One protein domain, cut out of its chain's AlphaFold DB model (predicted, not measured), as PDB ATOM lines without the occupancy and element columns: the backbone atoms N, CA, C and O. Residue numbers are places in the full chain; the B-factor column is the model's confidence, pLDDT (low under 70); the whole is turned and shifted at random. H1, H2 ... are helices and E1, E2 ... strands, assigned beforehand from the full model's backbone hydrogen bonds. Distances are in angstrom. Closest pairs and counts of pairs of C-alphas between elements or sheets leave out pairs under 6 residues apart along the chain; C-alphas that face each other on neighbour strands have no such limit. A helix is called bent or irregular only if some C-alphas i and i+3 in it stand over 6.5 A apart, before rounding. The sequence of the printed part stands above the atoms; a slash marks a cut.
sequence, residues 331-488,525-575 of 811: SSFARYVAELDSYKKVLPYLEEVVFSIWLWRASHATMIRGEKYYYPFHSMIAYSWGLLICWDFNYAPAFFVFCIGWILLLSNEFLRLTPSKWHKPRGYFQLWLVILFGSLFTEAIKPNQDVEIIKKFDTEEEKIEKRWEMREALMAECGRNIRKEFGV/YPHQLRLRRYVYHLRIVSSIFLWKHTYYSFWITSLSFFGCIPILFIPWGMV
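What this domain is: This is residues 331 to 488 and 525 to 575 of the 811 residues of the protein "Hypothetical protein" of Attheya septentrionalis (UniProt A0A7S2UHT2). Three helices stand side by side in a loose slab, with H3 in the middle, H7 packed closely on it and H2 meeting it over a short part. From this slab H1 and H6 reach away like the two legs of a V, coming together near their first residues, while the long helix H5 crosses H1 and its residues 470 to 488 stick out as a free arm. A small hairpin of strands, E1 and E2, lies by the beginning of H2, and H4 by H3 and H7. The printed part has 209 residues with eight named helices and two named strands, in the order H1 E1 E2 H2 H3 H4 H5 H6 H7 H8; the sheet, E1 - E2, is antiparallel and the class is mostly helix. The whole is loose, with a radius of gyration of the C-alphas of 21.1 A, and spans 63 by 60 by 37 A.

How they stand to each other: E1, residues 364 to 368, and E2, residues 371 to 375, are an antiparallel hairpin with directions 144 degrees apart; N 366 and O 373 are 2.8 A apart, and N 373 and O 366 2.9 A, both within hydrogen-bond range. A tight link leads from E2 to H2, residues 377 to 391, which with H3, residues 393 to 416, forms a helical hairpin: they touch, closest at the C-alphas of Ile 389 and Tyr 395, 5.5 A, with a shallow tilt of 8 degrees, opposite ways. H3 is the hub, touching three helices; it is irregular, with C-alphas 394 and 397 7.3 A apart, and has a kink of 38 degrees near residue 401. H7, residues 550 to 568, touches H3 with 30 pairs of C-alphas within 8 A, closest at Gly 405 and Thr 557, 4.0 A, at a shallow tilt of 22 degrees, opposite ways. H8, residues 572 to 575, touches H3 at Asn 394 and Trp 572, whose C-alphas, the closest, are 4.7 A apart. H4, residues 428 to 437, is close to H7 but not clearly touching, with the closest C-alphas, of Tyr 428 and Phe 554, 6.2 A apart. H1, residues 331 to 358, touches H2 with residues 356 to 358 alone; the closest C-alphas, of Ile 357 and Ser 379, are 4.6 A apart, and the lines are about perpendicular at 79 degrees. With residues 332 to 343 alone H1 touches H6, residues 525 to 545, at a shallow tilt of 30 degrees, the same way; the closest C-alphas, of Phe 333 and Gln 528, are 5.8 A apart. H6 and H7 touch only at the corner, closest at the C-alphas of Ile 544 and Ser 553, 5.1 A. H5, residues 451 to 488, is close to H1 but not clearly touching, the closest C-alphas, of Pro 348 and Trp 468, being 7.7 A apart. H5 is apart from H2, H3, H4, H6, H7 and H8, among others. Every O i to N i+4 pair is within hydrogen-bond range in H2, H4, H5 and H6, against 18 of 24 in H1, 18 of 20 in H3 and 13 of 15 in H7; H8 is too short for such a pair.

Where its parts are: H1 begins at C-alpha 331, (4.968, -103.513, 49.824), and is 41.7 A long from first to last C-alpha. E1 measures 12.4 A and E2 12.8 A. H2 is 21.2 A, H3 34.5 A, H4 14.5 A, H6 29.7 A and H7 27.3 A long. H5, the longest helix, runs 54.0 A to C-alpha 488 at (-7.132, -72.743, 49.117). H8 ends at C-alpha 575, (-9.014, -96.243, 2.249).

The domain as a whole: The two C-alphas farthest apart, of Phe 437 and Val 488, are 69.1 A apart. Residues 489 to 524 are not printed, and C-alphas 488 and 525 lie 34.3 A apart across this cut. The links H3 to H4 and H4 to H5 are long, with 11 and 13 residues. The mean pLDDT of the printed part is 91.7; residues 486 to 488 are under 70.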
ATOM      1  N   SER A 331       3.610-103.671  50.358       89.44
ATOM      2  CA  SER A 331       4.968-103.513  49.824       89.44
ATOM      3  C   SER A 331       5.052-103.854  48.334       89.44
ATOM      4  O   SER A 331       5.682-103.125  47.576       89.44
ATOM      5  N   SER A 332       4.372-104.914  47.882       91.12
ATOM      6  CA  SER A 332       4.311-105.273  46.461       91.12
ATOM      7  C   SER A 332       3.570-104.214  45.650       91.12
ATOM      8  O   SER A 332       4.006-103.886  44.551       91.12
ATOM      9  N   PHE A 333       2.479-103.661  46.194       91.75
ATOM     10  CA  PHE A 333       1.741-102.568  45.562       91.75
ATOM     11  C   PHE A 333       2.601-101.305  45.420       91.75
ATOM     12  O   PHE A 333       2.757-100.806  44.308       91.75
ATOM     13  N   ALA A 334       3.221-100.838  46.510       91.38
ATOM     14  CA  ALA A 334       4.115 -99.679  46.498       91.38
ATOM     15  C   ALA A 334       5.305 -99.881  45.550       91.38
ATOM     16  O   ALA A 334       5.661 -98.971  44.808       91.38
ATOM     17  N   ARG A 335       5.865-101.097  45.497       90.81
ATOM     18  CA  ARG A 335       6.928-101.448  44.547       90.81
ATOM     19  C   ARG A 335       6.466-101.316  43.097       90.81
ATOM     20  O   ARG A 335       7.217-100.797  42.286       90.81
ATOM     21  N   TYR A 336       5.253-101.757  42.761       94.62
ATOM     22  CA  TYR A 336       4.733-101.588  41.403       94.62
ATOM     23  C   TYR A 336       4.523-100.114  41.037       94.62
ATOM     24  O   TYR A 336       4.758 -99.748  39.893       94.62
ATOM     25  N   VAL A 337       4.115 -99.271  41.988       94.06
ATOM     26  CA  VAL A 337       4.006 -97.819  41.768       94.06
ATOM     27  C   VAL A 337       5.387 -97.187  41.572       94.06
ATOM     28  O   VAL A 337       5.583 -96.468  40.600       94.06
ATOM     29  N   ALA A 338       6.353 -97.500  42.441       91.00
ATOM     30  CA  ALA A 338       7.729 -97.013  42.323       91.00
ATOM     31  C   ALA A 338       8.386 -97.459  41.008       91.00
ATOM     32  O   ALA A 338       9.130 -96.716  40.382       91.00
ATOM     33  N   GLU A 339       8.074 -98.666  40.546       93.25
ATOM     34  CA  GLU A 339       8.527 -99.130  39.246       93.25
ATOM     35  C   GLU A 339       7.868 -98.374  38.085       93.25
ATOM     36  O   GLU A 339       8.560 -98.031  37.128       93.25
ATOM     37  N   LEU A 340       6.561 -98.095  38.149       93.81
ATOM     38  CA  LEU A 340       5.921 -97.251  37.137       93.81
ATOM     39  C   LEU A 340       6.606 -95.888  37.032       93.81
ATOM     40  O   LEU A 340       6.816 -95.392  35.927       93.81
ATOM     41  N   ASP A 341       6.988 -95.325  38.176       91.06
ATOM     42  CA  ASP A 341       7.739 -94.078  38.258       91.06
ATOM     43  C   ASP A 341       9.146 -94.217  37.656       91.06
ATOM     44  O   ASP A 341       9.586 -93.358  36.897       91.06
ATOM     45  N   SER A 342       9.812 -95.359  37.868       89.12
ATOM     46  CA  SER A 342      11.136 -95.632  37.291       89.12
ATOM     47  C   SER A 342      11.159 -95.630  35.758       89.12
ATOM     48  O   SER A 342      12.191 -95.312  35.173       89.12
ATOM     49  N   TYR A 343      10.036 -95.910  35.081       89.88
ATOM     50  CA  TYR A 343       9.973 -95.808  33.618       89.88
ATOM     51  C   TYR A 343      10.037 -94.372  33.110       89.88
ATOM     52  O   TYR A 343      10.401 -94.169  31.951       89.88
ATOM     53  N   LYS A 344       9.760 -93.369  33.952       88.50
ATOM     54  CA  LYS A 344       9.980 -91.969  33.579       88.50
ATOM     55  C   LYS A 344      11.450 -91.689  33.289       88.50
ATOM     56  O   LYS A 344      11.728 -90.901  32.397       88.50
ATOM     57  N   LYS A 345      12.376 -92.427  33.918       85.06
ATOM     58  CA  LYS A 345      13.816 -92.351  33.618       85.06
ATOM     59  C   LYS A 345      14.152 -92.731  32.174       85.06
ATOM     60  O   LYS A 345      15.211 -92.365  31.693       85.06
ATOM     61  N   VAL A 346      13.264 -93.435  31.462       85.62
ATOM     62  CA  VAL A 346      13.445 -93.753  30.034       85.62
ATOM     63  C   VAL A 346      13.073 -92.561  29.134       85.62
ATOM     64  O   VAL A 346      13.583 -92.454  28.020       85.62
ATOM     65  N   LEU A 347      12.215 -91.646  29.602       85.88
ATOM     66  CA  LEU A 347      11.727 -90.510  28.811       85.88
ATOM     67  C   LEU A 347      12.839 -89.541  28.375       85.88
ATOM     68  O   LEU A 347      12.830 -89.195  27.199       85.88
ATOM     69  N   PRO A 348      13.829 -89.163  29.211       83.69
ATOM     70  CA  PRO A 348      14.947 -88.322  28.778       83.69
ATOM     71  C   PRO A 348      15.709 -88.883  27.578       83.69
ATOM     72  O   PRO A 348      16.072 -88.135  26.675       83.69
ATOM     73  N   TYR A 349      15.906 -90.203  27.532       81.56
ATOM     74  CA  TYR A 349      16.566 -90.854  26.400       81.56
ATOM     75  C   TYR A 349      15.705 -90.775  25.137       81.56
ATOM     76  O   TYR A 349      16.215 -90.499  24.054       81.56
ATOM     77  N   LEU A 350      14.387 -90.976  25.264       85.38
ATOM     78  CA  LEU A 350      13.453 -90.806  24.149       85.38
ATOM     79  C   LEU A 350      13.448 -89.352  23.654       85.38
ATOM     80  O   LEU A 350      13.501 -89.119  22.449       85.38
ATOM     81  N   GLU A 351      13.408 -88.387  24.572       85.19
ATOM     82  CA  GLU A 351      13.477 -86.960  24.264       85.19
ATOM     83  C   GLU A 351      14.770 -86.626  23.524       85.19
ATOM     84  O   GLU A 351      14.719 -85.983  22.480       85.19
ATOM     85  N   GLU A 352      15.924 -87.094  24.002       81.50
ATOM     86  CA  GLU A 352      17.210 -86.857  23.345       81.50
ATOM     87  C   GLU A 352      17.262 -87.469  21.939       81.50
ATOM     88  O   GLU A 352      17.706 -86.802  21.001       81.50
ATOM     89  N   VAL A 353      16.738 -88.686  21.758       83.25
ATOM     90  CA  VAL A 353      16.606 -89.321  20.438       83.25
ATOM     91  C   VAL A 353      15.712 -88.480  19.521       83.25
ATOM     92  O   VAL A 353      16.109 -88.178  18.394       83.25
ATOM     93  N   VAL A 354      14.550 -88.028  19.996       84.00
ATOM     94  CA  VAL A 354      13.626 -87.188  19.213       84.00
ATOM     95  C   VAL A 354      14.254 -85.830  18.878       84.00
ATOM     96  O   VAL A 354      14.193 -85.391  17.727       84.00
ATOM     97  N   PHE A 355      14.923 -85.180  19.832       81.94
ATOM     98  CA  PHE A 355      15.626 -83.919  19.600       81.94
ATOM     99  C   PHE A 355      16.812 -84.082  18.653       81.94
ATOM    100  O   PHE A 355      17.072 -83.177  17.862       81.94
ATOM    101  N   SER A 356      17.523 -85.212  18.696       78.62
ATOM    102  CA  SER A 356      18.617 -85.485  17.759       78.62
ATOM    103  C   SER A 356      18.121 -85.508  16.314       78.62
ATOM    104  O   SER A 356      18.735 -84.883  15.448       78.62
ATOM    105  N   ILE A 357      16.952 -86.119  16.087       83.62
ATOM    106  CA  ILE A 357      16.279 -86.145  14.790       83.62
ATOM    107  C   ILE A 357      15.849 -84.735  14.389       83.62
ATOM    108  O   ILE A 357      16.157 -84.297  13.281       83.62
ATOM    109  N   TRP A 358      15.154 -84.015  15.274       82.12
ATOM    110  CA  TRP A 358      14.547 -82.730  14.924       82.12
ATOM    111  C   TRP A 358      15.576 -81.612  14.703       82.12
ATOM    112  O   TRP A 358      15.413 -80.787  13.807       82.12
ATOM    113  N   LEU A 359      16.667 -81.613  15.473       84.44
ATOM    114  CA  LEU A 359      17.701 -80.574  15.448       84.44
ATOM    115  C   LEU A 359      18.898 -80.911  14.545       84.44
ATOM    116  O   LEU A 359      19.951 -80.294  14.698       84.44
ATOM    117  N   TRP A 360      18.773 -81.886  13.637       88.19
ATOM    118  CA  TRP A 360      19.850 -82.271  12.708       88.19
ATOM    119  C   TRP A 360      21.179 -82.591  13.398       88.19
ATOM    120  O   TRP A 360      22.259 -82.315  12.870       88.19
ATOM    121  N   ARG A 361      21.115 -83.176  14.601       83.06
ATOM    122  CA  ARG A 361      22.327 -83.511  15.349       83.06
ATOM    123  C   ARG A 361      23.018 -84.682  14.675       83.06
ATOM    124  O   ARG A 361      22.400 -85.684  14.323       83.06
ATOM    125  N   ALA A 362      24.323 -84.551  14.510       79.44
ATOM    126  CA  ALA A 362      25.121 -85.581  13.887       79.44
ATOM    127  C   ALA A 362      25.266 -86.777  14.844       79.44
ATOM    128  O   ALA A 362      25.904 -86.670  15.889       79.44
ATOM    129  N   SER A 363      24.630 -87.901  14.508       81.38
ATOM    130  CA  SER A 363      24.568 -89.096  15.361       81.38
ATOM    131  C   SER A 363      25.507 -90.206  14.897       81.38
ATOM    132  O   SER A 363      25.993 -90.992  15.708       81.38
ATOM    133  N   HIS A 364      25.777 -90.282  13.593       86.31
ATOM    134  CA  HIS A 364      26.500 -91.398  13.004       86.31
ATOM    135  C   HIS A 364      27.945 -91.013  12.695       86.31
ATOM    136  O   HIS A 364      28.198 -90.196  11.810       86.31
ATOM    137  N   ALA A 365      28.888 -91.615  13.418       88.44
ATOM    138  CA  ALA A 365      30.313 -91.422  13.192       88.44
ATOM    139  C   ALA A 365      30.824 -92.391  12.117       88.44
ATOM    140  O   ALA A 365      30.831 -93.605  12.323       88.44
ATOM    141  N   THR A 366      31.318 -91.864  11.003       89.81
ATOM    142  CA  THR A 366      32.067 -92.640  10.006       89.81
ATOM    143  C   THR A 366      33.539 -92.262  10.049       89.81
ATOM    144  O   THR A 366      33.878 -91.083  10.143       89.81
ATOM    145  N   MET A 367      34.413 -93.256   9.937       92.75
ATOM    146  CA  MET A 367      35.852 -93.043   9.790       92.75
ATOM    147  C   MET A 367      36.176 -92.883   8.302       92.75
ATOM    148  O   MET A 367      36.091 -93.855   7.554       92.75
ATOM    149  N   ILE A 368      36.555 -91.682   7.866       94.56
ATOM    150  CA  ILE A 368      37.016 -91.416   6.495       94.56
ATOM    151  C   ILE A 368      38.463 -90.944   6.604       94.56
ATOM    152  O   ILE A 368      38.743 -89.952   7.266       94.56
ATOM    153  N   ARG A 369      39.402 -91.684   5.995       94.81
ATOM    154  CA  ARG A 369      40.853 -91.396   6.062       94.81
ATOM    155  C   ARG A 369      41.412 -91.280   7.496       94.81
ATOM    156  O   ARG A 369      42.351 -90.535   7.736       94.81
ATOM    157  N   GLY A 370      40.849 -92.032   8.446       93.25
ATOM    158  CA  GLY A 370      41.282 -92.036   9.851       93.25
ATOM    159  C   GLY A 370      40.661 -90.938  10.721       93.25
ATOM    160  O   GLY A 370      40.753 -91.022  11.945       93.25
ATOM    161  N   GLU A 371      39.965 -89.969  10.127       94.19
ATOM    162  CA  GLU A 371      39.223 -88.938  10.852       94.19
ATOM    163  C   GLU A 371      37.756 -89.338  11.037       94.19
ATOM    164  O   GLU A 371      37.142 -89.975  10.174       94.19
ATOM    165  N   LYS A 372      37.184 -88.967  12.188       92.38
ATOM    166  CA  LYS A 372      35.775 -89.219  12.513       92.38
ATOM    167  C   LYS A 372      34.916 -88.059  12.027       92.38
ATOM    168  O   LYS A 372      34.936 -86.986  12.625       92.38
ATOM    169  N   TYR A 373      34.117 -88.310  10.999       92.69
ATOM    170  CA  TYR A 373      33.080 -87.398  10.525       92.69
ATOM    171  C   TYR A 373      31.727 -87.842  11.070       92.69
ATOM    172  O   TYR A 373      31.420 -89.034  11.058       92.69
ATOM    173  N   TYR A 374      30.924 -86.893  11.548       88.56
ATOM    174  CA  TYR A 374      29.588 -87.169  12.065       88.56
ATOM    175  C   TYR A 374      28.538 -86.689  11.064       88.56
ATOM    176  O   TYR A 374      28.538 -85.519  10.681       88.56
ATOM    177  N   TYR A 375      27.616 -87.572  10.683       91.00
ATOM    178  CA  TYR A 375      26.535 -87.272   9.742       91.00
ATOM    179  C   TYR A 375      25.154 -87.388  10.413       91.00
ATOM    180  O   TYR A 375      24.919 -88.333  11.176       91.00
ATOM    181  N   PRO A 376      24.206 -86.471  10.130       92.25
ATOM    182  CA  PRO A 376      22.844 -86.510  10.666       92.25
ATOM    183  C   PRO A 376      21.911 -87.372   9.791       92.25
ATOM    184  O   PRO A 376      20.852 -86.918   9.355       92.25
ATOM    185  N   PHE A 377      22.292 -88.628   9.507       91.06
ATOM    186  CA  PHE A 377      21.528 -89.514   8.606       91.06
ATOM    187  C   PHE A 377      20.068 -89.683   9.029       91.06
ATOM    188  O   PHE A 377      19.169 -89.733   8.194       91.06
ATOM    189  N   HIS A 378      19.819 -89.741  10.332       90.75
ATOM    190  CA  HIS A 378      18.478 -89.860  10.882       90.75
ATOM    191  C   HIS A 378      17.600 -88.651  10.542       90.75
ATOM    192  O   HIS A 378      16.488 -88.813  10.045       90.75
ATOM    193  N   SER A 379      18.115 -87.440  10.721       89.88
ATOM    194  CA  SER A 379      17.392 -86.218  10.364       89.88
ATOM    195  C   SER A 379      17.142 -86.121   8.861       89.88
ATOM    196  O   SER A 379      16.037 -85.762   8.462       89.88
ATOM    197  N   MET A 380      18.108 -86.538   8.031       93.44
ATOM    198  CA  MET A 380      17.923 -86.625   6.577       93.44
ATOM    199  C   MET A 380      16.772 -87.570   6.210       93.44
ATOM    200  O   MET A 380      15.905 -87.198   5.428       93.44
ATOM    201  N   ILE A 381      16.727 -88.765   6.812       93.75
ATOM    202  CA  ILE A 381      15.660 -89.750   6.576       93.75
ATOM    203  C   ILE A 381      14.298 -89.199   7.020       93.75
ATOM    204  O   ILE A 381      13.335 -89.287   6.257       93.75
ATOM    205  N   ALA A 382      14.203 -88.608   8.219       91.62
ATOM    206  CA  ALA A 382      12.970 -87.969   8.692       91.62
ATOM    207  C   ALA A 382      12.503 -86.864   7.746       91.62
ATOM    208  O   ALA A 382      11.320 -86.795   7.423       91.62
ATOM    209  N   TYR A 383      13.425 -86.012   7.300       93.12
ATOM    210  CA  TYR A 383      13.125 -84.915   6.391       93.12
ATOM    211  C   TYR A 383      12.622 -85.426   5.038       93.12
ATOM    212  O   TYR A 383      11.593 -84.953   4.557       93.12
ATOM    213  N   SER A 384      13.273 -86.441   4.459       95.69
ATOM    214  CA  SER A 384      12.817 -87.075   3.218       95.69
ATOM    215  C   SER A 384      11.416 -87.670   3.359       95.69
ATOM    216  O   SER A 384      10.573 -87.450   2.493       95.69
ATOM    217  N   TRP A 385      11.126 -88.367   4.462       94.69
ATOM    218  CA  TRP A 385       9.771 -88.853   4.733       94.69
ATOM    219  C   TRP A 385       8.763 -87.721   4.926       94.69
ATOM    220  O   TRP A 385       7.652 -87.811   4.413       94.69
ATOM    221  N   GLY A 386       9.147 -86.647   5.619       91.81
ATOM    222  CA  GLY A 386       8.319 -85.453   5.777       91.81
ATOM    223  C   GLY A 386       7.942 -84.839   4.429       91.81
ATOM    224  O   GLY A 386       6.766 -84.576   4.189       91.81
ATOM    225  N   LEU A 387       8.907 -84.702   3.513       95.62
ATOM    226  CA  LEU A 387       8.650 -84.240   2.145       95.62
ATOM    227  C   LEU A 387       7.702 -85.176   1.387       95.62
ATOM    228  O   LEU A 387       6.748 -84.699   0.776       95.62
ATOM    229  N   LEU A 388       7.916 -86.495   1.468       95.06
ATOM    230  CA  LEU A 388       7.045 -87.478   0.816       95.06
ATOM    231  C   LEU A 388       5.601 -87.396   1.329       95.06
ATOM    232  O   LEU A 388       4.675 -87.411   0.523       95.06
ATOM    233  N   ILE A 389       5.396 -87.259   2.642       92.94
ATOM    234  CA  ILE A 389       4.058 -87.137   3.248       92.94
ATOM    235  C   ILE A 389       3.386 -85.817   2.859       92.94
ATOM    236  O   ILE A 389       2.179 -85.796   2.627       92.94
ATOM    237  N   CYS A 390       4.150 -84.722   2.779       92.94
ATOM    238  CA  CYS A 390       3.635 -83.435   2.315       92.94
ATOM    239  C   CYS A 390       3.201 -83.482   0.845       92.94
ATOM    240  O   CYS A 390       2.236 -82.813   0.479       92.94
ATOM    241  N   TRP A 391       3.893 -84.258   0.007       95.56
ATOM    242  CA  TRP A 391       3.506 -84.459  -1.391       95.56
ATOM    243  C   TRP A 391       2.303 -85.387  -1.543       95.56
ATOM    244  O   TRP A 391       1.422 -85.102  -2.353       95.56
ATOM    245  N   ASP A 392       2.237 -86.468  -0.766       94.31
ATOM    246  CA  ASP A 392       1.086 -87.364  -0.757       94.31
ATOM    247  C   ASP A 392       0.835 -87.960   0.639       94.31
ATOM    248  O   ASP A 392       1.579 -88.803   1.154       94.31
ATOM    249  N   PHE A 393      -0.294 -87.571   1.236       91.50
ATOM    250  CA  PHE A 393      -0.728 -88.061   2.544       91.50
ATOM    251  C   PHE A 393      -1.027 -89.572   2.551       91.50
ATOM    252  O   PHE A 393      -1.082 -90.185   3.622       91.50
ATOM    253  N   ASN A 394      -1.164 -90.209   1.378       94.31
ATOM    254  CA  ASN A 394      -1.258 -91.665   1.259       94.31
ATOM    255  C   ASN A 394      -0.071 -92.382   1.929       94.31
ATOM    256  O   ASN A 394      -0.228 -93.512   2.387       94.31
ATOM    257  N   TYR A 395       1.095 -91.742   2.053       95.00
ATOM    258  CA  TYR A 395       2.275 -92.351   2.671       95.00
ATOM    259  C   TYR A 395       2.289 -92.303   4.209       95.00
ATOM    260  O   TYR A 395       3.134 -92.957   4.827       95.00
ATOM    261  N   ALA A 396       1.356 -91.594   4.857       93.81
ATOM    262  CA  ALA A 396       1.375 -91.404   6.311       93.81
ATOM    263  C   ALA A 396       1.314 -92.723   7.121       93.81
ATOM    264  O   ALA A 396       2.102 -92.875   8.059       93.81
ATOM    265  N   PRO A 397       0.477 -93.729   6.780       95.62
ATOM    266  CA  PRO A 397       0.475 -95.002   7.510       95.62
ATOM    267  C   PRO A 397       1.761 -95.817   7.326       95.62
ATOM    268  O   PRO A 397       2.218 -96.459   8.273       95.62
ATOM    269  N   ALA A 398       2.380 -95.767   6.139       96.19
ATOM    270  CA  ALA A 398       3.674 -96.408   5.896       96.19
ATOM    271  C   ALA A 398       4.772 -95.764   6.744       96.19
ATOM    272  O   ALA A 398       5.565 -96.477   7.363       96.19
ATOM    273  N   PHE A 399       4.768 -94.431   6.827       95.69
ATOM    274  CA  PHE A 399       5.680 -93.688   7.686       95.69
ATOM    275  C   PHE A 399       5.488 -94.031   9.163       95.69
ATOM    276  O   PHE A 399       6.470 -94.250   9.860       95.69
ATOM    277  N   PHE A 400       4.248 -94.153   9.646       95.88
ATOM    278  CA  PHE A 400       3.996 -94.538  11.038       95.88
ATOM    279  C   PHE A 400       4.625 -95.896  11.382       95.88
ATOM    280  O   PHE A 400       5.311 -96.026  12.396       95.88
ATOM    281  N   VAL A 401       4.447 -96.901  10.517       96.88
ATOM    282  CA  VAL A 401       5.067 -98.223  10.704       96.88
ATOM    283  C   VAL A 401       6.592 -98.133  10.596       96.88
ATOM    284  O   VAL A 401       7.292 -98.701  11.433       96.88
ATOM    285  N   PHE A 402       7.119 -97.373   9.633       96.75
ATOM    286  CA  PHE A 402       8.555 -97.110   9.505       96.75
ATOM    287  C   PHE A 402       9.142 -96.476  10.779       96.75
ATOM    288  O   PHE A 402      10.176 -96.933  11.264       96.75
ATOM    289  N   CYS A 403       8.460 -95.489  11.369       94.94
ATOM    290  CA  CYS A 403       8.869 -94.810  12.598       94.94
ATOM    291  C   CYS A 403       9.021 -95.765  13.783       94.94
ATOM    292  O   CYS A 403       9.957 -95.598  14.560       94.94
ATOM    293  N   ILE A 404       8.167 -96.788  13.912       95.56
ATOM    294  CA  ILE A 404       8.311 -97.800  14.973       95.56
ATOM    295  C   ILE A 404       9.653 -98.528  14.833       95.56
ATOM    296  O   ILE A 404      10.419 -98.602  15.795       95.56
ATOM    297  N   GLY A 405       9.961 -99.035  13.636       96.50
ATOM    298  CA  GLY A 405      11.236 -99.709  13.377       96.50
ATOM    299  C   GLY A 405      12.427 -98.769  13.539       96.50
ATOM    300  O   GLY A 405      13.453 -99.135  14.109       96.50
ATOM    301  N   TRP A 406      12.271 -97.525  13.104       95.00
ATOM    302  CA  TRP A 406      13.330 -96.534  13.152       95.00
ATOM    303  C   TRP A 406      13.664 -96.059  14.574       95.00
ATOM    304  O   TRP A 406      14.841 -95.995  14.920       95.00
ATOM    305  N   ILE A 407      12.665 -95.825  15.432       93.38
ATOM    306  CA  ILE A 407      12.872 -95.503  16.856       93.38
ATOM    307  C   ILE A 407      13.568 -96.659  17.582       93.38
ATOM    308  O   ILE A 407      14.467 -96.437  18.398       93.38
ATOM    309  N   LEU A 408      13.190 -97.906  17.282       95.12
ATOM    310  CA  LEU A 408      13.884 -99.067  17.837       95.12
ATOM    311  C   LEU A 408      15.334 -99.121  17.350       95.12
ATOM    312  O   LEU A 408      16.227 -99.330  18.166       95.12
ATOM    313  N   LEU A 409      15.596 -98.883  16.064       95.75
ATOM    314  CA  LEU A 409      16.960 -98.834  15.532       95.75
ATOM    315  C   LEU A 409      17.804 -97.748  16.220       95.75
ATOM    316  O   LEU A 409      18.911 -98.032  16.668       95.75
ATOM    317  N   LEU A 410      17.249 -96.547  16.389       93.00
ATOM    318  CA  LEU A 410      17.874 -95.441  17.121       93.00
ATOM    319  C   LEU A 410      18.218 -95.825  18.561       93.00
ATOM    320  O   LEU A 410      19.320 -95.561  19.035       93.00
ATOM    321  N   SER A 411      17.296 -96.512  19.237       92.88
ATOM    322  CA  SER A 411      17.519 -97.008  20.597       92.88
ATOM    323  C   SER A 411      18.657 -98.039  20.643       92.88
ATOM    324  O   SER A 411      19.461 -98.021  21.574       92.88
ATOM    325  N   ASN A 412      18.781 -98.906  19.626       95.19
ATOM    326  CA  ASN A 412      19.916 -99.833  19.503       95.19
ATOM    327  C   ASN A 412      21.239 -99.086  19.345       95.19
ATOM    328  O   ASN A 412      22.219 -99.443  19.995       95.19
ATOM    329  N   GLU A 413      21.280 -98.079  18.475       93.56
ATOM    330  CA  GLU A 413      22.488 -97.292  18.225       93.56
ATOM    331  C   GLU A 413      22.918 -96.526  19.472       93.56
ATOM    332  O   GLU A 413      24.082 -96.625  19.866       93.56
ATOM    333  N   PHE A 414      21.973 -95.867  20.147       91.00
ATOM    334  CA  PHE A 414      22.221 -95.147  21.392       91.00
ATOM    335  C   PHE A 414      22.805 -96.062  22.477       91.00
ATOM    336  O   PHE A 414      23.862 -95.773  23.030       91.00
ATOM    337  N   LEU A 415      22.191 -97.222  22.728       91.25
ATOM    338  CA  LEU A 415      22.690 -98.176  23.728       91.25
ATOM    339  C   LEU A 415      24.055 -98.777  23.373       91.25
ATOM    340  O   LEU A 415      24.787 -99.243  24.245       91.25
ATOM    341  N   ARG A 416      24.428 -98.780  22.091       93.31
ATOM    342  CA  ARG A 416      25.756 -99.230  21.656       93.31
ATOM    343  C   ARG A 416      26.844 -98.171  21.856       93.31
ATOM    344  O   ARG A 416      28.022 -98.535  21.763       93.31
ATOM    345  N   LEU A 417      26.480 -96.922  22.168       91.75
ATOM    346  CA  LEU A 417      27.423 -95.864  22.550       91.75
ATOM    347  C   LEU A 417      28.032 -96.100  23.936       91.75
ATOM    348  O   LEU A 417      29.160 -95.667  24.170       91.75
ATOM    349  N   THR A 418      27.344 -96.823  24.827       93.38
ATOM    350  CA  THR A 418      27.874 -97.174  26.151       93.38
ATOM    351  C   THR A 418      29.229 -97.867  25.995       93.38
ATOM    352  O   THR A 418      29.304 -98.868  25.293       93.38
ATOM    353  N   PRO A 419      30.326 -97.415  26.625       95.50
ATOM    354  CA  PRO A 419      31.650 -98.019  26.431       95.50
ATOM    355  C   PRO A 419      31.714 -99.474  26.920       95.50
ATOM    356  O   PRO A 419      32.415-100.299  26.335       95.50
ATOM    357  N   SER A 420      30.918 -99.817  27.936       95.81
ATOM    358  CA  SER A 420      30.862-101.154  28.521       95.81
ATOM    359  C   SER A 420      30.327-102.197  27.539       95.81
ATOM    360  O   SER A 420      29.143-102.212  27.208       95.81
ATOM    361  N   LYS A 421      31.185-103.138  27.128       95.50
ATOM    362  CA  LYS A 421      30.807-104.278  26.271       95.50
ATOM    363  C   LYS A 421      29.683-105.133  26.868       95.50
ATOM    364  O   LYS A 421      28.903-105.704  26.120       95.50
ATOM    365  N   TRP A 422      29.576-105.175  28.194       96.00
ATOM    366  CA  TRP A 422      28.572-105.956  28.919       96.00
ATOM    367  C   TRP A 422      27.165-105.346  28.882       96.00
ATOM    368  O   TRP A 422      26.187-106.063  29.069       96.00
ATOM    369  N   HIS A 423      27.067-104.038  28.628       94.25
ATOM    370  CA  HIS A 423      25.793-103.338  28.448       94.25
ATOM    371  C   HIS A 423      25.336-103.302  26.988       94.25
ATOM    372  O   HIS A 423      24.158-103.065  26.726       94.25
ATOM    373  N   LYS A 424      26.249-103.525  26.033       94.81
ATOM    374  CA  LYS A 424      25.947-103.401  24.605       94.81
ATOM    375  C   LYS A 424      25.007-104.522  24.154       94.81
ATOM    376  O   LYS A 424      25.410-105.687  24.190       94.81
ATOM    377  N   PRO A 425      23.798-104.207  23.653       95.44
ATOM    378  CA  PRO A 425      22.999-105.197  22.947       95.44
ATOM    379  C   PRO A 425      23.677-105.554  21.617       95.44
ATOM    380  O   PRO A 425      24.520-104.804  21.103       95.44
ATOM    381  N   ARG A 426      23.283-106.678  21.004       95.62
ATOM    382  CA  ARG A 426      23.789-107.004  19.661       95.62
ATOM    383  C   ARG A 426      23.314-105.956  18.653       95.62
ATOM    384  O   ARG A 426      22.206-105.422  18.756       95.62
ATOM    385  N   GLY A 427      24.160-105.663  17.671       95.69
ATOM    386  CA  GLY A 427      23.825-104.703  16.626       95.69
ATOM    387  C   GLY A 427      22.759-105.245  15.676       95.69
ATOM    388  O   GLY A 427      22.827-106.407  15.273       95.69
ATOM    389  N   TYR A 428      21.828-104.389  15.248       97.00
ATOM    390  CA  TYR A 428      20.819-104.744  14.239       97.00
ATOM    391  C   TYR A 428      21.435-105.388  12.983       97.00
ATOM    392  O   TYR A 428      21.017-106.462  12.554       97.00
ATOM    393  N   PHE A 429      22.494-104.780  12.440       95.81
ATOM    394  CA  PHE A 429      23.193-105.302  11.265       95.81
ATOM    395  C   PHE A 429      23.935-106.612  11.533       95.81
ATOM    396  O   PHE A 429      23.987-107.465  10.655       95.81
ATOM    397  N   GLN A 430      24.461-106.818  12.744       95.38
ATOM    398  CA  GLN A 430      25.108-108.085  13.091       95.38
ATOM    399  C   GLN A 430      24.105-109.238  13.005       95.38
ATOM    400  O   GLN A 430      24.428-110.276  12.445       95.38
ATOM    401  N   LEU A 431      22.873-109.036  13.483       96.56
ATOM    402  CA  LEU A 431      21.808-110.040  13.388       96.56
ATOM    403  C   LEU A 431      21.375-110.309  11.941       96.56
ATOM    404  O   LEU A 431      21.121-111.457  11.588       96.56
ATOM    405  N   TRP A 432      21.374-109.290  11.079       96.62
ATOM    406  CA  TRP A 432      21.191-109.487   9.638       96.62
ATOM    407  C   TRP A 432      22.286-110.343   9.008       96.62
ATOM    408  O   TRP A 432      21.981-111.245   8.228       96.62
ATOM    409  N   LEU A 433      23.546-110.102   9.374       95.94
ATOM    410  CA  LEU A 433      24.668-110.913   8.905       95.94
ATOM    411  C   LEU A 433      24.528-112.375   9.348       95.94
ATOM    412  O   LEU A 433      24.847-113.259   8.563       95.94
ATOM    413  N   VAL A 434      23.953-112.654  10.524       95.56
ATOM    414  CA  VAL A 434      23.636-114.036  10.938       95.56
ATOM    415  C   VAL A 434      22.611-114.689  10.019       95.56
ATOM    416  O   VAL A 434      22.770-115.849   9.648       95.56
ATOM    417  N   ILE A 435      21.561-113.968   9.618       96.12
ATOM    418  CA  ILE A 435      20.579-114.512   8.666       96.12
ATOM    419  C   ILE A 435      21.268-114.831   7.338       96.12
ATOM    420  O   ILE A 435      21.099-115.928   6.804       96.12
ATOM    421  N   LEU A 436      22.068-113.896   6.824       96.19
ATOM    422  CA  LEU A 436      22.685-114.009   5.503       96.19
ATOM    423  C   LEU A 436      23.818-115.040   5.467       96.19
ATOM    424  O   LEU A 436      23.814-115.913   4.604       96.19
ATOM    425  N   PHE A 437      24.736-115.009   6.429       95.94
ATOM    426  CA  PHE A 437      25.971-115.798   6.417       95.94
ATOM    427  C   PHE A 437      25.972-116.970   7.404       95.94
ATOM    428  O   PHE A 437      26.756-117.896   7.242       95.94
ATOM    429  N   GLY A 438      25.074-116.981   8.394       93.50
ATOM    430  CA  GLY A 438      24.991-118.052   9.394       93.50
ATOM    431  C   GLY A 438      26.071-118.003  10.479       93.50
ATOM    432  O   GLY A 438      26.093-118.892  11.328       93.50
ATOM    433  N   SER A 439      26.937-116.987  10.473       90.50
ATOM    434  CA  SER A 439      28.029-116.817  11.433       90.50
ATOM    435  C   SER A 439      28.029-115.422  12.065       90.50
ATOM    436  O   SER A 439      27.520-114.448  11.501       90.50
ATOM    437  N   LEU A 440      28.600-115.338  13.269       88.81
ATOM    438  CA  LEU A 440      28.803-114.107  14.029       88.81
ATOM    439  C   LEU A 440      30.297-113.852  14.190       88.81
ATOM    440  O   LEU A 440      31.063-114.780  14.422       88.81
ATOM    441  N   PHE A 441      30.693-112.582  14.139       88.94
ATOM    442  CA  PHE A 441      32.038-112.184  14.537       88.94
ATOM    443  C   PHE A 441      32.154-112.239  16.061       88.94
ATOM    444  O   PHE A 441      31.414-111.552  16.771       88.94
ATOM    445  N   THR A 442      33.080-113.054  16.551       90.94
ATOM    446  CA  THR A 442      33.416-113.171  17.971       90.94
ATOM    447  C   THR A 442      34.489-112.152  18.341       90.94
ATOM    448  O   THR A 442      35.469-111.977  17.619       90.94
ATOM    449  N   GLU A 443      34.327-111.484  19.484       93.56
ATOM    450  CA  GLU A 443      35.309-110.532  20.014       93.56
ATOM    451  C   GLU A 443      35.762-110.995  21.405       93.56
ATOM    452  O   GLU A 443      34.939-111.256  22.290       93.56
ATOM    453  N   ALA A 444      37.079-111.090  21.605       96.62
ATOM    454  CA  ALA A 444      37.665-111.345  22.914       96.62
ATOM    455  C   ALA A 444      37.698-110.049  23.739       96.62
ATOM    456  O   ALA A 444      38.195-109.021  23.279       96.62
ATOM    457  N   ILE A 445      37.195-110.106  24.969       97.38
ATOM    458  CA  ILE A 445      37.124-108.979  25.900       97.38
ATOM    459  C   ILE A 445      38.169-109.201  26.988       97.38
ATOM    460  O   ILE A 445      38.142-110.205  27.708       97.38
ATOM    461  N   LYS A 446      39.091-108.250  27.142       97.94
ATOM    462  CA  LYS A 446      40.111-108.322  28.195       97.94
ATOM    463  C   LYS A 446      39.499-107.956  29.558       97.94
ATOM    464  O   LYS A 446      38.616-107.100  29.622       97.94
ATOM    465  N   PRO A 447      39.966-108.566  30.665       97.81
ATOM    466  CA  PRO A 447      39.516-108.177  31.997       97.81
ATOM    467  C   PRO A 447      39.898-106.721  32.274       97.81
ATOM    468  O   PRO A 447      41.021-106.308  31.986       97.81
ATOM    469  N   ASN A 448      38.976-105.954  32.856       97.44
ATOM    470  CA  ASN A 448      39.131-104.522  33.128       97.44
ATOM    471  C   ASN A 448      39.422-103.671  31.877       97.44
ATOM    472  O   ASN A 448      40.044-102.612  31.970       97.44
ATOM    473  N   GLN A 449      38.953-104.106  30.706       96.19
ATOM    474  CA  GLN A 449      38.978-103.278  29.507       96.19
ATOM    475  C   GLN A 449      38.039-102.070  29.672       96.19
ATOM    476  O   GLN A 449      36.915-102.208  30.153       96.19
ATOM    477  N   ASP A 450      38.517-100.886  29.284       95.81
ATOM    478  CA  ASP A 450      37.764 -99.625  29.242       95.81
ATOM    479  C   ASP A 450      37.178 -99.136  30.583       95.81
ATOM    480  O   ASP A 450      36.304 -98.272  30.587       95.81
ATOM    481  N   VAL A 451      37.665 -99.615  31.740       96.75
ATOM    482  CA  VAL A 451      37.104 -99.246  33.063       96.75
ATOM    483  C   VAL A 451      37.094 -97.738  33.296       96.75
ATOM    484  O   VAL A 451      36.134 -97.207  33.844       96.75
ATOM    485  N   GLU A 452      38.146 -97.033  32.886       97.00
ATOM    486  CA  GLU A 452      38.223 -95.578  33.040       97.00
ATOM    487  C   GLU A 452      37.220 -94.842  32.149       97.00
ATOM    488  O   GLU A 452      36.625 -93.855  32.577       97.00
ATOM    489  N   ILE A 453      37.001 -95.338  30.928       96.25
ATOM    490  CA  ILE A 453      36.031 -94.771  29.985       96.25
ATOM    491  C   ILE A 453      34.612 -95.023  30.500       96.25
ATOM    492  O   ILE A 453      33.789 -94.116  30.464       96.25
ATOM    493  N   ILE A 454      34.354 -96.221  31.037       95.50
ATOM    494  CA  ILE A 454      33.088 -96.577  31.688       95.50
ATOM    495  C   ILE A 454      32.825 -95.640  32.864       95.50
ATOM    496  O   ILE A 454      31.796 -94.986  32.877       95.50
ATOM    497  N   LYS A 455      33.788 -95.460  33.776       95.88
ATOM    498  CA  LYS A 455      33.629 -94.529  34.904       95.88
ATOM    499  C   LYS A 455      33.316 -93.103  34.451       95.88
ATOM    500  O   LYS A 455      32.458 -92.461  35.041       95.88
ATOM    501  N   LYS A 456      33.996 -92.601  33.412       96.06
ATOM    502  CA  LYS A 456      33.708 -91.270  32.851       96.06
ATOM    503  C   LYS A 456      32.293 -91.202  32.278       96.06
ATOM    504  O   LYS A 456      31.578 -90.248  32.561       96.06
ATOM    505  N   PHE A 457      31.887 -92.213  31.515       94.25
ATOM    506  CA  PHE A 457      30.542 -92.302  30.954       94.25
ATOM    507  C   PHE A 457      29.472 -92.338  32.053       94.25
ATOM    508  O   PHE A 457      28.564 -91.516  32.021       94.25
ATOM    509  N   ASP A 458      29.645 -93.188  33.068       93.38
ATOM    510  CA  ASP A 458      28.731 -93.303  34.208       93.38
ATOM    511  C   ASP A 458      28.616 -91.959  34.953       93.38
ATOM    512  O   ASP A 458      27.519 -91.517  35.280       93.38
ATOM    513  N   THR A 459      29.730 -91.235  35.152       94.50
ATOM    514  CA  THR A 459      29.680 -89.902  35.784       94.50
ATOM    515  C   THR A 459      28.966 -88.847  34.939       94.50
ATOM    516  O   THR A 459      28.376 -87.923  35.499       94.50
ATOM    517  N   GLU A 460      29.017 -88.939  33.608       91.38
ATOM    518  CA  GLU A 460      28.262 -88.042  32.724       91.38
ATOM    519  C   GLU A 460      26.772 -88.402  32.704       91.38
ATOM    520  O   GLU A 460      25.922 -87.510  32.746       91.38
ATOM    521  N   GLU A 461      26.446 -89.693  32.724       89.38
ATOM    522  CA  GLU A 461      25.073 -90.183  32.839       89.38
ATOM    523  C   GLU A 461      24.437 -89.747  34.168       89.38
ATOM    524  O   GLU A 461      23.351 -89.164  34.166       89.38
ATOM    525  N   GLU A 462      25.157 -89.865  35.288       89.75
ATOM    526  CA  GLU A 462      24.719 -89.342  36.589       89.75
ATOM    527  C   GLU A 462      24.465 -87.822  36.561       89.75
ATOM    528  O   GLU A 462      23.553 -87.324  37.224       89.75
ATOM    529  N   LYS A 463      25.255 -87.046  35.804       90.44
ATOM    530  CA  LYS A 463      25.014 -85.599  35.637       90.44
ATOM    531  C   LYS A 463      23.754 -85.327  34.818       90.44
ATOM    532  O   LYS A 463      23.065 -84.338  35.077       90.44
ATOM    533  N   ILE A 464      23.464 -86.144  33.806       85.25
ATOM    534  CA  ILE A 464      22.219 -86.047  33.030       85.25
ATOM    535  C   ILE A 464      21.026 -86.363  33.936       85.25
ATOM    536  O   ILE A 464      20.092 -85.562  33.986       85.25
ATOM    537  N   GLU A 465      21.102 -87.447  34.711       85.50
ATOM    538  CA  GLU A 465      20.049 -87.853  35.646       85.50
ATOM    539  C   GLU A 465      19.787 -86.764  36.696       85.50
ATOM    540  O   GLU A 465      18.656 -86.299  36.822       85.50
ATOM    541  N   LYS A 466      20.832 -86.230  37.346       88.56
ATOM    542  CA  LYS A 466      20.696 -85.129  38.323       88.56
ATOM    543  C   LYS A 466      20.058 -83.873  37.732       88.56
ATOM    544  O   LYS A 466      19.257 -83.215  38.395       88.56
ATOM    545  N   ARG A 467      20.395 -83.510  36.486       86.94
ATOM    546  CA  ARG A 467      19.763 -82.365  35.801       86.94
ATOM    547  C   ARG A 467      18.276 -82.602  35.564       86.94
ATOM    548  O   ARG A 467      17.498 -81.651  35.614       86.94
ATOM    549  N   TRP A 468      17.890 -83.840  35.289       84.62
ATOM    550  CA  TRP A 468      16.497 -84.203  35.082       84.62
ATOM    551  C   TRP A 468      15.716 -84.253  36.402       84.62
ATOM    552  O   TRP A 468      14.671 -83.615  36.495       84.62
ATOM    553  N   GLU A 469      16.272 -84.868  37.448       87.69
ATOM    554  CA  GLU A 469      15.697 -84.854  38.802       87.69
ATOM    555  C   GLU A 469      15.487 -83.421  39.312       87.69
ATOM    556  O   GLU A 469      14.439 -83.100  39.869       87.69
ATOM    557  N   MET A 470      16.444 -82.520  39.056       90.62
ATOM    558  CA  MET A 470      16.307 -81.100  39.391       90.62
ATOM    559  C   MET A 470      15.133 -80.440  38.646       90.62
ATOM    560  O   MET A 470      14.404 -79.646  39.237       90.62
ATOM    561  N   ARG A 471      14.910 -80.770  37.366       85.12
ATOM    562  CA  ARG A 471      13.755 -80.267  36.600       85.12
ATOM    563  C   ARG A 471      12.437 -80.813  37.137       85.12
ATOM    564  O   ARG A 471      11.493 -80.040  37.275       85.12
ATOM    565  N   GLU A 472      12.367 -82.103  37.460       85.88
ATOM    566  CA  GLU A 472      11.164 -82.692  38.058       85.88
ATOM    567  C   GLU A 472      10.859 -82.080  39.428       85.88
ATOM    568  O   GLU A 472       9.707 -81.746  39.701       85.88
ATOM    569  N   ALA A 473      11.879 -81.867  40.266       90.19
ATOM    570  CA  ALA A 473      11.725 -81.209  41.560       90.19
ATOM    571  C   ALA A 473      11.158 -79.788  41.404       90.19
ATOM    572  O   ALA A 473      10.196 -79.435  42.089       90.19
ATOM    573  N   LEU A 474      11.679 -79.012  40.447       91.62
ATOM    574  CA  LEU A 474      11.167 -77.677  40.121       91.62
ATOM    575  C   LEU A 474       9.719 -77.719  39.605       91.62
ATOM    576  O   LEU A 474       8.893 -76.908  40.025       91.62
ATOM    577  N   MET A 475       9.368 -78.681  38.743       84.69
ATOM    578  CA  MET A 475       7.985 -78.855  38.273       84.69
ATOM    579  C   MET A 475       7.040 -79.276  39.405       84.69
ATOM    580  O   MET A 475       5.905 -78.807  39.464       84.69
ATOM    581  N   ALA A 476       7.494 -80.128  40.324       87.81
ATOM    582  CA  ALA A 476       6.719 -80.548  41.486       87.81
ATOM    583  C   ALA A 476       6.526 -79.402  42.492       87.81
ATOM    584  O   ALA A 476       5.459 -79.287  43.095       87.81
ATOM    585  N   GLU A 477       7.526 -78.540  42.683       92.00
ATOM    586  CA  GLU A 477       7.394 -77.301  43.458       92.00
ATOM    587  C   GLU A 477       6.418 -76.326  42.811       92.00
ATOM    588  O   GLU A 477       5.494 -75.871  43.482       92.00
ATOM    589  N   CYS A 478       6.542 -76.093  41.504       85.75
ATOM    590  CA  CYS A 478       5.598 -75.273  40.752       85.75
ATOM    591  C   CYS A 478       4.167 -75.830  40.858       85.75
ATOM    592  O   CYS A 478       3.245 -75.103  41.213       85.75
ATOM    593  N   GLY A 479       3.980 -77.143  40.686       77.44
ATOM    594  CA  GLY A 479       2.682 -77.802  40.844       77.44
ATOM    595  C   GLY A 479       2.122 -77.737  42.270       77.44
ATOM    596  O   GLY A 479       0.910 -77.612  42.446       77.44
ATOM    597  N   ARG A 480       2.980 -77.781  43.302       82.62
ATOM    598  CA  ARG A 480       2.576 -77.547  44.699       82.62
ATOM    599  C   ARG A 480       2.153 -76.099  44.924       82.62
ATOM    600  O   ARG A 480       1.168 -75.894  45.623       82.62
ATOM    601  N   ASN A 481       2.850 -75.130  44.340       84.12
ATOM    602  CA  ASN A 481       2.489 -73.715  44.441       84.12
ATOM    603  C   ASN A 481       1.157 -73.440  43.739       84.12
ATOM    604  O   ASN A 481       0.264 -72.890  44.369       84.12
ATOM    605  N   ILE A 482       0.953 -73.975  42.532       77.44
ATOM    606  CA  ILE A 482      -0.334 -73.917  41.824       77.44
ATOM    607  C   ILE A 482      -1.434 -74.580  42.666       77.44
ATOM    608  O   ILE A 482      -2.495 -74.007  42.864       77.44
ATOM    609  N   ARG A 483      -1.201 -75.768  43.242       72.69
ATOM    610  CA  ARG A 483      -2.194 -76.391  44.139       72.69
ATOM    611  C   ARG A 483      -2.441 -75.605  45.418       72.69
ATOM    612  O   ARG A 483      -3.521 -75.746  45.961       72.69
ATOM    613  N   LYS A 484      -1.488 -74.834  45.934       81.75
ATOM    614  CA  LYS A 484      -1.740 -73.947  47.076       81.75
ATOM    615  C   LYS A 484      -2.570 -72.743  46.641       81.75
ATOM    616  O   LYS A 484      -3.532 -72.418  47.316       81.75
ATOM    617  N   GLU A 485      -2.254 -72.152  45.495       75.31
ATOM    618  CA  GLU A 485      -2.997 -71.021  44.931       75.31
ATOM    619  C   GLU A 485      -4.444 -71.404  44.567       75.31
ATOM    620  O   GLU A 485      -5.360 -70.656  44.885       75.31
ATOM    621  N   PHE A 486      -4.674 -72.595  44.001       64.62
ATOM    622  CA  PHE A 486      -6.010 -73.088  43.621       64.62
ATOM    623  C   PHE A 486      -6.703 -73.952  44.696       64.62
ATOM    624  O   PHE A 486      -7.925 -74.041  44.746       64.62
ATOM    625  N   GLY A 487      -5.950 -74.635  45.558       51.12
ATOM    626  CA  GLY A 487      -6.475 -75.552  46.582       51.12
ATOM    627  C   GLY A 487      -6.953 -74.855  47.850       51.12
ATOM    628  O   GLY A 487      -7.792 -75.413  48.553       51.12
ATOM    629  N   VAL A 488      -6.525 -73.610  48.093       54.03
ATOM    630  CA  VAL A 488      -7.132 -72.743  49.117       54.03
ATOM    631  C   VAL A 488      -8.632 -72.524  48.846       54.03
ATOM    632  O   VAL A 488      -9.390 -72.349  49.795       54.03
ATOM    633  N   TYR A 525      -6.650-105.697  46.346       91.75
ATOM    634  CA  TYR A 525      -6.030-106.867  45.710       91.75
ATOM    635  C   TYR A 525      -6.357-106.993  44.210       91.75
ATOM    636  O   TYR A 525      -5.424-107.206  43.429       91.75
ATOM    637  N   PRO A 526      -7.610-106.793  43.746       93.75
ATOM    638  CA  PRO A 526      -7.908-106.690  42.316       93.75
ATOM    639  C   PRO A 526      -7.088-105.607  41.604       93.75
ATOM    640  O   PRO A 526      -6.580-105.853  40.506       93.75
ATOM    641  N   HIS A 527      -6.906-104.439  42.229       94.56
ATOM    642  CA  HIS A 527      -6.073-103.366  41.680       94.56
ATOM    643  C   HIS A 527      -4.590-103.749  41.649       94.56
ATOM    644  O   HIS A 527      -3.955-103.537  40.622       94.56
ATOM    645  N   GLN A 528      -4.054-104.405  42.686       94.62
ATOM    646  CA  GLN A 528      -2.689-104.949  42.690       94.62
ATOM    647  C   GLN A 528      -2.489-105.943  41.536       94.62
ATOM    648  O   GLN A 528      -1.463-105.902  40.863       94.62
ATOM    649  N   LEU A 529      -3.463-106.820  41.268       94.12
ATOM    650  CA  LEU A 529      -3.383-107.782  40.162       94.12
ATOM    651  C   LEU A 529      -3.438-107.106  38.782       94.12
ATOM    652  O   LEU A 529      -2.733-107.544  37.869       94.12
ATOM    653  N   ARG A 530      -4.250-106.050  38.618       96.31
ATOM    654  CA  ARG A 530      -4.272-105.233  37.388       96.31
ATOM    655  C   ARG A 530      -2.957-104.482  37.205       96.31
ATOM    656  O   ARG A 530      -2.351-104.585  36.145       96.31
ATOM    657  N   LEU A 531      -2.487-103.812  38.256       95.50
ATOM    658  CA  LEU A 531      -1.234-103.064  38.274       95.50
ATOM    659  C   LEU A 531      -0.047-103.965  37.934       95.50
ATOM    660  O   LEU A 531       0.717-103.653  37.028       95.50
ATOM    661  N   ARG A 532       0.034-105.145  38.557       94.88
ATOM    662  CA  ARG A 532       1.022-106.175  38.220       94.88
ATOM    663  C   ARG A 532       0.997-106.530  36.735       94.88
ATOM    664  O   ARG A 532       2.054-106.715  36.143       94.88
ATOM    665  N   ARG A 533      -0.189-106.672  36.131       95.50
ATOM    666  CA  ARG A 533      -0.316-106.985  34.700       95.50
ATOM    667  C   ARG A 533       0.197-105.833  33.833       95.50
ATOM    668  O   ARG A 533       0.920-106.096  32.880       95.50
ATOM    669  N   TYR A 534      -0.144-104.589  34.163       96.00
ATOM    670  CA  TYR A 534       0.352-103.420  33.428       96.00
ATOM    671  C   TYR A 534       1.867-103.286  33.537       96.00
ATOM    672  O   TYR A 534       2.535-103.202  32.514       96.00
ATOM    673  N   VAL A 535       2.405-103.370  34.753       95.38
ATOM    674  CA  VAL A 535       3.847-103.353  35.010       95.38
ATOM    675  C   VAL A 535       4.550-104.478  34.253       95.38
ATOM    676  O   VAL A 535       5.533-104.230  33.572       95.38
ATOM    677  N   TYR A 536       4.008-105.697  34.277       94.75
ATOM    678  CA  TYR A 536       4.542-106.821  33.504       94.75
ATOM    679  C   TYR A 536       4.637-106.516  32.000       94.75
ATOM    680  O   TYR A 536       5.656-106.801  31.376       94.75
ATOM    681  N   HIS A 537       3.595-105.926  31.406       94.94
ATOM    682  CA  HIS A 537       3.623-105.544  29.993       94.94
ATOM    683  C   HIS A 537       4.591-104.388  29.724       94.94
ATOM    684  O   HIS A 537       5.320-104.444  28.737       94.94
ATOM    685  N   LEU A 538       4.652-103.389  30.607       95.00
ATOM    686  CA  LEU A 538       5.599-102.279  30.499       95.00
ATOM    687  C   LEU A 538       7.053-102.747  30.618       95.00
ATOM    688  O   LEU A 538       7.871-102.296  29.826       95.00
ATOM    689  N   ARG A 539       7.364-103.718  31.490       94.56
ATOM    690  CA  ARG A 539       8.690-104.365  31.556       94.56
ATOM    691  C   ARG A 539       9.081-104.965  30.213       94.56
ATOM    692  O   ARG A 539      10.203-104.763  29.755       94.56
ATOM    693  N   ILE A 540       8.160-105.687  29.571       94.38
ATOM    694  CA  ILE A 540       8.406-106.306  28.262       94.38
ATOM    695  C   ILE A 540       8.615-105.230  27.197       94.38
ATOM    696  O   ILE A 540       9.601-105.293  26.469       94.38
ATOM    697  N   VAL A 541       7.733-104.228  27.127       94.75
ATOM    698  CA  VAL A 541       7.838-103.130  26.151       94.75
ATOM    699  C   VAL A 541       9.137-102.349  26.346       94.75
ATOM    700  O   VAL A 541       9.869-102.153  25.383       94.75
ATOM    701  N   SER A 542       9.469-101.981  27.583       94.12
ATOM    702  CA  SER A 542      10.723-101.311  27.933       94.12
ATOM    703  C   SER A 542      11.936-102.171  27.581       94.12
ATOM    704  O   SER A 542      12.892-101.673  27.001       94.12
ATOM    705  N   SER A 543      11.891-103.480  27.836       93.75
ATOM    706  CA  SER A 543      12.991-104.390  27.494       93.75
ATOM    707  C   SER A 543      13.160-104.594  25.984       93.75
ATOM    708  O   SER A 543      14.284-104.789  25.525       93.75
ATOM    709  N   ILE A 544      12.078-104.534  25.202       95.31
ATOM    710  CA  ILE A 544      12.133-104.524  23.731       95.31
ATOM    711  C   ILE A 544      12.696-103.185  23.238       95.31
ATOM    712  O   ILE A 544      13.594-103.169  22.398       95.31
ATOM    713  N   PHE A 545      12.213-102.068  23.780       94.81
ATOM    714  CA  PHE A 545      12.675-100.730  23.418       94.81
ATOM    715  C   PHE A 545      14.167-100.543  23.713       94.81
ATOM    716  O   PHE A 545      14.924-100.095  22.859       94.81
ATOM    717  N   LEU A 546      14.609-100.991  24.888       93.38
ATOM    718  CA  LEU A 546      16.001-100.958  25.331       93.38
ATOM    719  C   LEU A 546      16.839-102.133  24.798       93.38
ATOM    720  O   LEU A 546      17.903-102.413  25.338       93.38
ATOM    721  N   TRP A 547      16.358-102.887  23.802       95.81
ATOM    722  CA  TRP A 547      17.085-104.004  23.172       95.81
ATOM    723  C   TRP A 547      17.636-105.091  24.113       95.81
ATOM    724  O   TRP A 547      18.428-105.936  23.683       95.81
ATOM    725  N   LYS A 548      17.158-105.141  25.364       94.12
ATOM    726  CA  LYS A 548      17.455-106.214  26.326       94.12
ATOM    727  C   LYS A 548      16.957-107.561  25.797       94.12
ATOM    728  O   LYS A 548      17.596-108.581  26.029       94.12
ATOM    729  N   HIS A 549      15.849-107.546  25.049       95.31
ATOM    730  CA  HIS A 549      15.327-108.687  24.284       95.31
ATOM    731  C   HIS A 549      15.684-108.568  22.809       95.31
ATOM    732  O   HIS A 549      14.812-108.415  21.949       95.31
ATOM    733  N   THR A 550      16.980-108.650  22.515       95.75
ATOM    734  CA  THR A 550      17.556-108.275  21.217       95.75
ATOM    735  C   THR A 550      16.866-108.946  20.022       95.75
ATOM    736  O   THR A 550      16.628-108.296  19.009       95.75
ATOM    737  N   TYR A 551      16.469-110.219  20.139       96.12
ATOM    738  CA  TYR A 551      15.793-110.931  19.049       96.12
ATOM    739  C   TYR A 551      14.366-110.428  18.756       96.12
ATOM    740  O   TYR A 551      13.979-110.370  17.590       96.12
ATOM    741  N   TYR A 552      13.583-110.033  19.771       96.25
ATOM    742  CA  TYR A 552      12.256-109.446  19.525       96.25
ATOM    743  C   TYR A 552      12.389-108.053  18.930       96.25
ATOM    744  O   TYR A 552      11.705-107.739  17.958       96.25
ATOM    745  N   SER A 553      13.283-107.237  19.489       96.75
ATOM    746  CA  SER A 553      13.555-105.889  18.989       96.75
ATOM    747  C   SER A 553      14.004-105.930  17.533       96.75
ATOM    748  O   SER A 553      13.481-105.176  16.713       96.75
ATOM    749  N   PHE A 554      14.884-106.872  17.187       97.38
ATOM    750  CA  PHE A 554      15.304-107.137  15.817       97.38
ATOM    751  C   PHE A 554      14.121-107.443  14.897       97.38
ATOM    752  O   PHE A 554      13.930-106.736  13.910       97.38
ATOM    753  N   TRP A 555      13.288-108.432  15.235       97.12
ATOM    754  CA  TRP A 555      12.175-108.816  14.367       97.12
ATOM    755  C   TRP A 555      11.104-107.739  14.243       97.12
ATOM    756  O   TRP A 555      10.604-107.522  13.144       97.12
ATOM    757  N   ILE A 556      10.772-107.024  15.320       97.38
ATOM    758  CA  ILE A 556       9.826-105.899  15.262       97.38
ATOM    759  C   ILE A 556      10.388-104.777  14.385       97.38
ATOM    760  O   ILE A 556       9.647-104.196  13.590       97.38
ATOM    761  N   THR A 557      11.693-104.514  14.472       97.75
ATOM    762  CA  THR A 557      12.380-103.524  13.632       97.75
ATOM    763  C   THR A 557      12.352-103.937  12.161       97.75
ATOM    764  O   THR A 557      11.908-103.168  11.309       97.75
ATOM    765  N   SER A 558      12.739-105.176  11.847       97.50
ATOM    766  CA  SER A 558      12.732-105.693  10.474       97.50
ATOM    767  C   SER A 558      11.325-105.782   9.888       97.50
ATOM    768  O   SER A 558      11.116-105.352   8.758       97.50
ATOM    769  N   LEU A 559      10.341-106.283  10.641       97.38
ATOM    770  CA  LEU A 559       8.946-106.337  10.196       97.38
ATOM    771  C   LEU A 559       8.365-104.941   9.970       97.38
ATOM    772  O   LEU A 559       7.579-104.771   9.044       97.38
ATOM    773  N   SER A 560       8.760-103.946  10.765       97.69
ATOM    774  CA  SER A 560       8.369-102.551  10.543       97.69
ATOM    775  C   SER A 560       8.940-102.008   9.225       97.69
ATOM    776  O   SER A 560       8.202-101.440   8.422       97.69
ATOM    777  N   PHE A 561      10.225-102.246   8.942       97.31
ATOM    778  CA  PHE A 561      10.846-101.795   7.690       97.31
ATOM    779  C   PHE A 561      10.342-102.543   6.451       97.31
ATOM    780  O   PHE A 561      10.079-101.920   5.430       97.31
ATOM    781  N   PHE A 562      10.151-103.862   6.509       97.25
ATOM    782  CA  PHE A 562       9.572-104.582   5.368       97.25
ATOM    783  C   PHE A 562       8.076-104.363   5.237       97.25
ATOM    784  O   PHE A 562       7.566-104.386   4.126       97.25
ATOM    785  N   GLY A 563       7.375-104.165   6.352       96.88
ATOM    786  CA  GLY A 563       5.944-103.902   6.383       96.88
ATOM    787  C   GLY A 563       5.590-102.536   5.811       96.88
ATOM    788  O   GLY A 563       4.515-102.402   5.233       96.88
ATOM    789  N   CYS A 564       6.485-101.543   5.882       97.31
ATOM    790  CA  CYS A 564       6.213-100.237   5.283       97.31
ATOM    791  C   CYS A 564       6.143-100.301   3.745       97.31
ATOM    792  O   CYS A 564       5.291 -99.638   3.165       97.31
ATOM    793  N   ILE A 565       6.934-101.161   3.087       96.81
ATOM    794  CA  ILE A 565       6.967-101.304   1.619       96.81
ATOM    795  C   ILE A 565       5.593-101.668   1.018       96.81
ATOM    796  O   ILE A 565       5.107-100.913   0.183       96.81
ATOM    797  N   PRO A 566       4.909-102.765   1.407       97.19
ATOM    798  CA  PRO A 566       3.583-103.078   0.880       97.19
ATOM    799  C   PRO A 566       2.535-102.036   1.291       97.19
ATOM    800  O   PRO A 566       1.594-101.799   0.540       97.19
ATOM    801  N   ILE A 567       2.700-101.393   2.453       96.25
ATOM    802  CA  ILE A 567       1.802-100.333   2.926       96.25
ATOM    803  C   ILE A 567       1.908 -99.083   2.039       96.25
ATOM    804  O   ILE A 567       0.890 -98.420   1.859       96.25
ATOM    805  N   LEU A 568       3.069 -98.792   1.435       96.00
ATOM    806  CA  LEU A 568       3.241 -97.676   0.489       96.00
ATOM    807  C   LEU A 568       2.375 -97.816  -0.770       96.00
ATOM    808  O   LEU A 568       1.952 -96.809  -1.326       96.00
ATOM    809  N   PHE A 569       2.091 -99.043  -1.215       96.31
ATOM    810  CA  PHE A 569       1.291 -99.292  -2.422       96.31
ATOM    811  C   PHE A 569      -0.224 -99.261  -2.171       96.31
ATOM    812  O   PHE A 569      -1.008 -99.343  -3.116       96.31
ATOM    813  N   ILE A 570      -0.657 -99.163  -0.911       95.12
ATOM    814  CA  ILE A 570      -2.075 -99.057  -0.564       95.12
ATOM    815  C   ILE A 570      -2.481 -97.577  -0.659       95.12
ATOM    816  O   ILE A 570      -1.868 -96.744   0.006       95.12
ATOM    817  N   PRO A 571      -3.532 -97.216  -1.423       95.31
ATOM    818  CA  PRO A 571      -3.996 -95.834  -1.535       95.31
ATOM    819  C   PRO A 571      -4.731 -95.408  -0.255       95.31
ATOM    820  O   PRO A 571      -5.965 -95.373  -0.198       95.31
ATOM    821  N   TRP A 572      -3.983 -95.113   0.810       93.56
ATOM    822  CA  TRP A 572      -4.541 -94.866   2.141       93.56
ATOM    823  C   TRP A 572      -5.486 -93.683   2.207       93.56
ATOM    824  O   TRP A 572      -6.407 -93.716   3.002       93.56
ATOM    825  N   GLY A 573      -5.340 -92.668   1.371       90.94
ATOM    826  CA  GLY A 573      -6.287 -91.566   1.261       90.94
ATOM    827  C   GLY A 573      -7.649 -92.052   0.780       90.94
ATOM    828  O   GLY A 573      -8.664 -91.667   1.354       90.94
ATOM    829  N   MET A 574      -7.694 -92.970  -0.192       93.56
ATOM    830  CA  MET A 574      -8.940 -93.626  -0.593       93.56
ATOM    831  C   MET A 574      -9.471 -94.520   0.530       93.56
ATOM    832  O   MET A 574     -10.655 -94.441   0.845       93.56
ATOM    833  N   VAL A 575      -8.613 -95.325   1.167       92.19
ATOM    834  CA  VAL A 575      -9.014 -96.243   2.249       92.19
ATOM    835  C   VAL A 575      -9.507 -95.487   3.481       92.19
ATOM    836  O   VAL A 575     -10.554 -95.823   4.007       92.19
TER     837      VAL A 575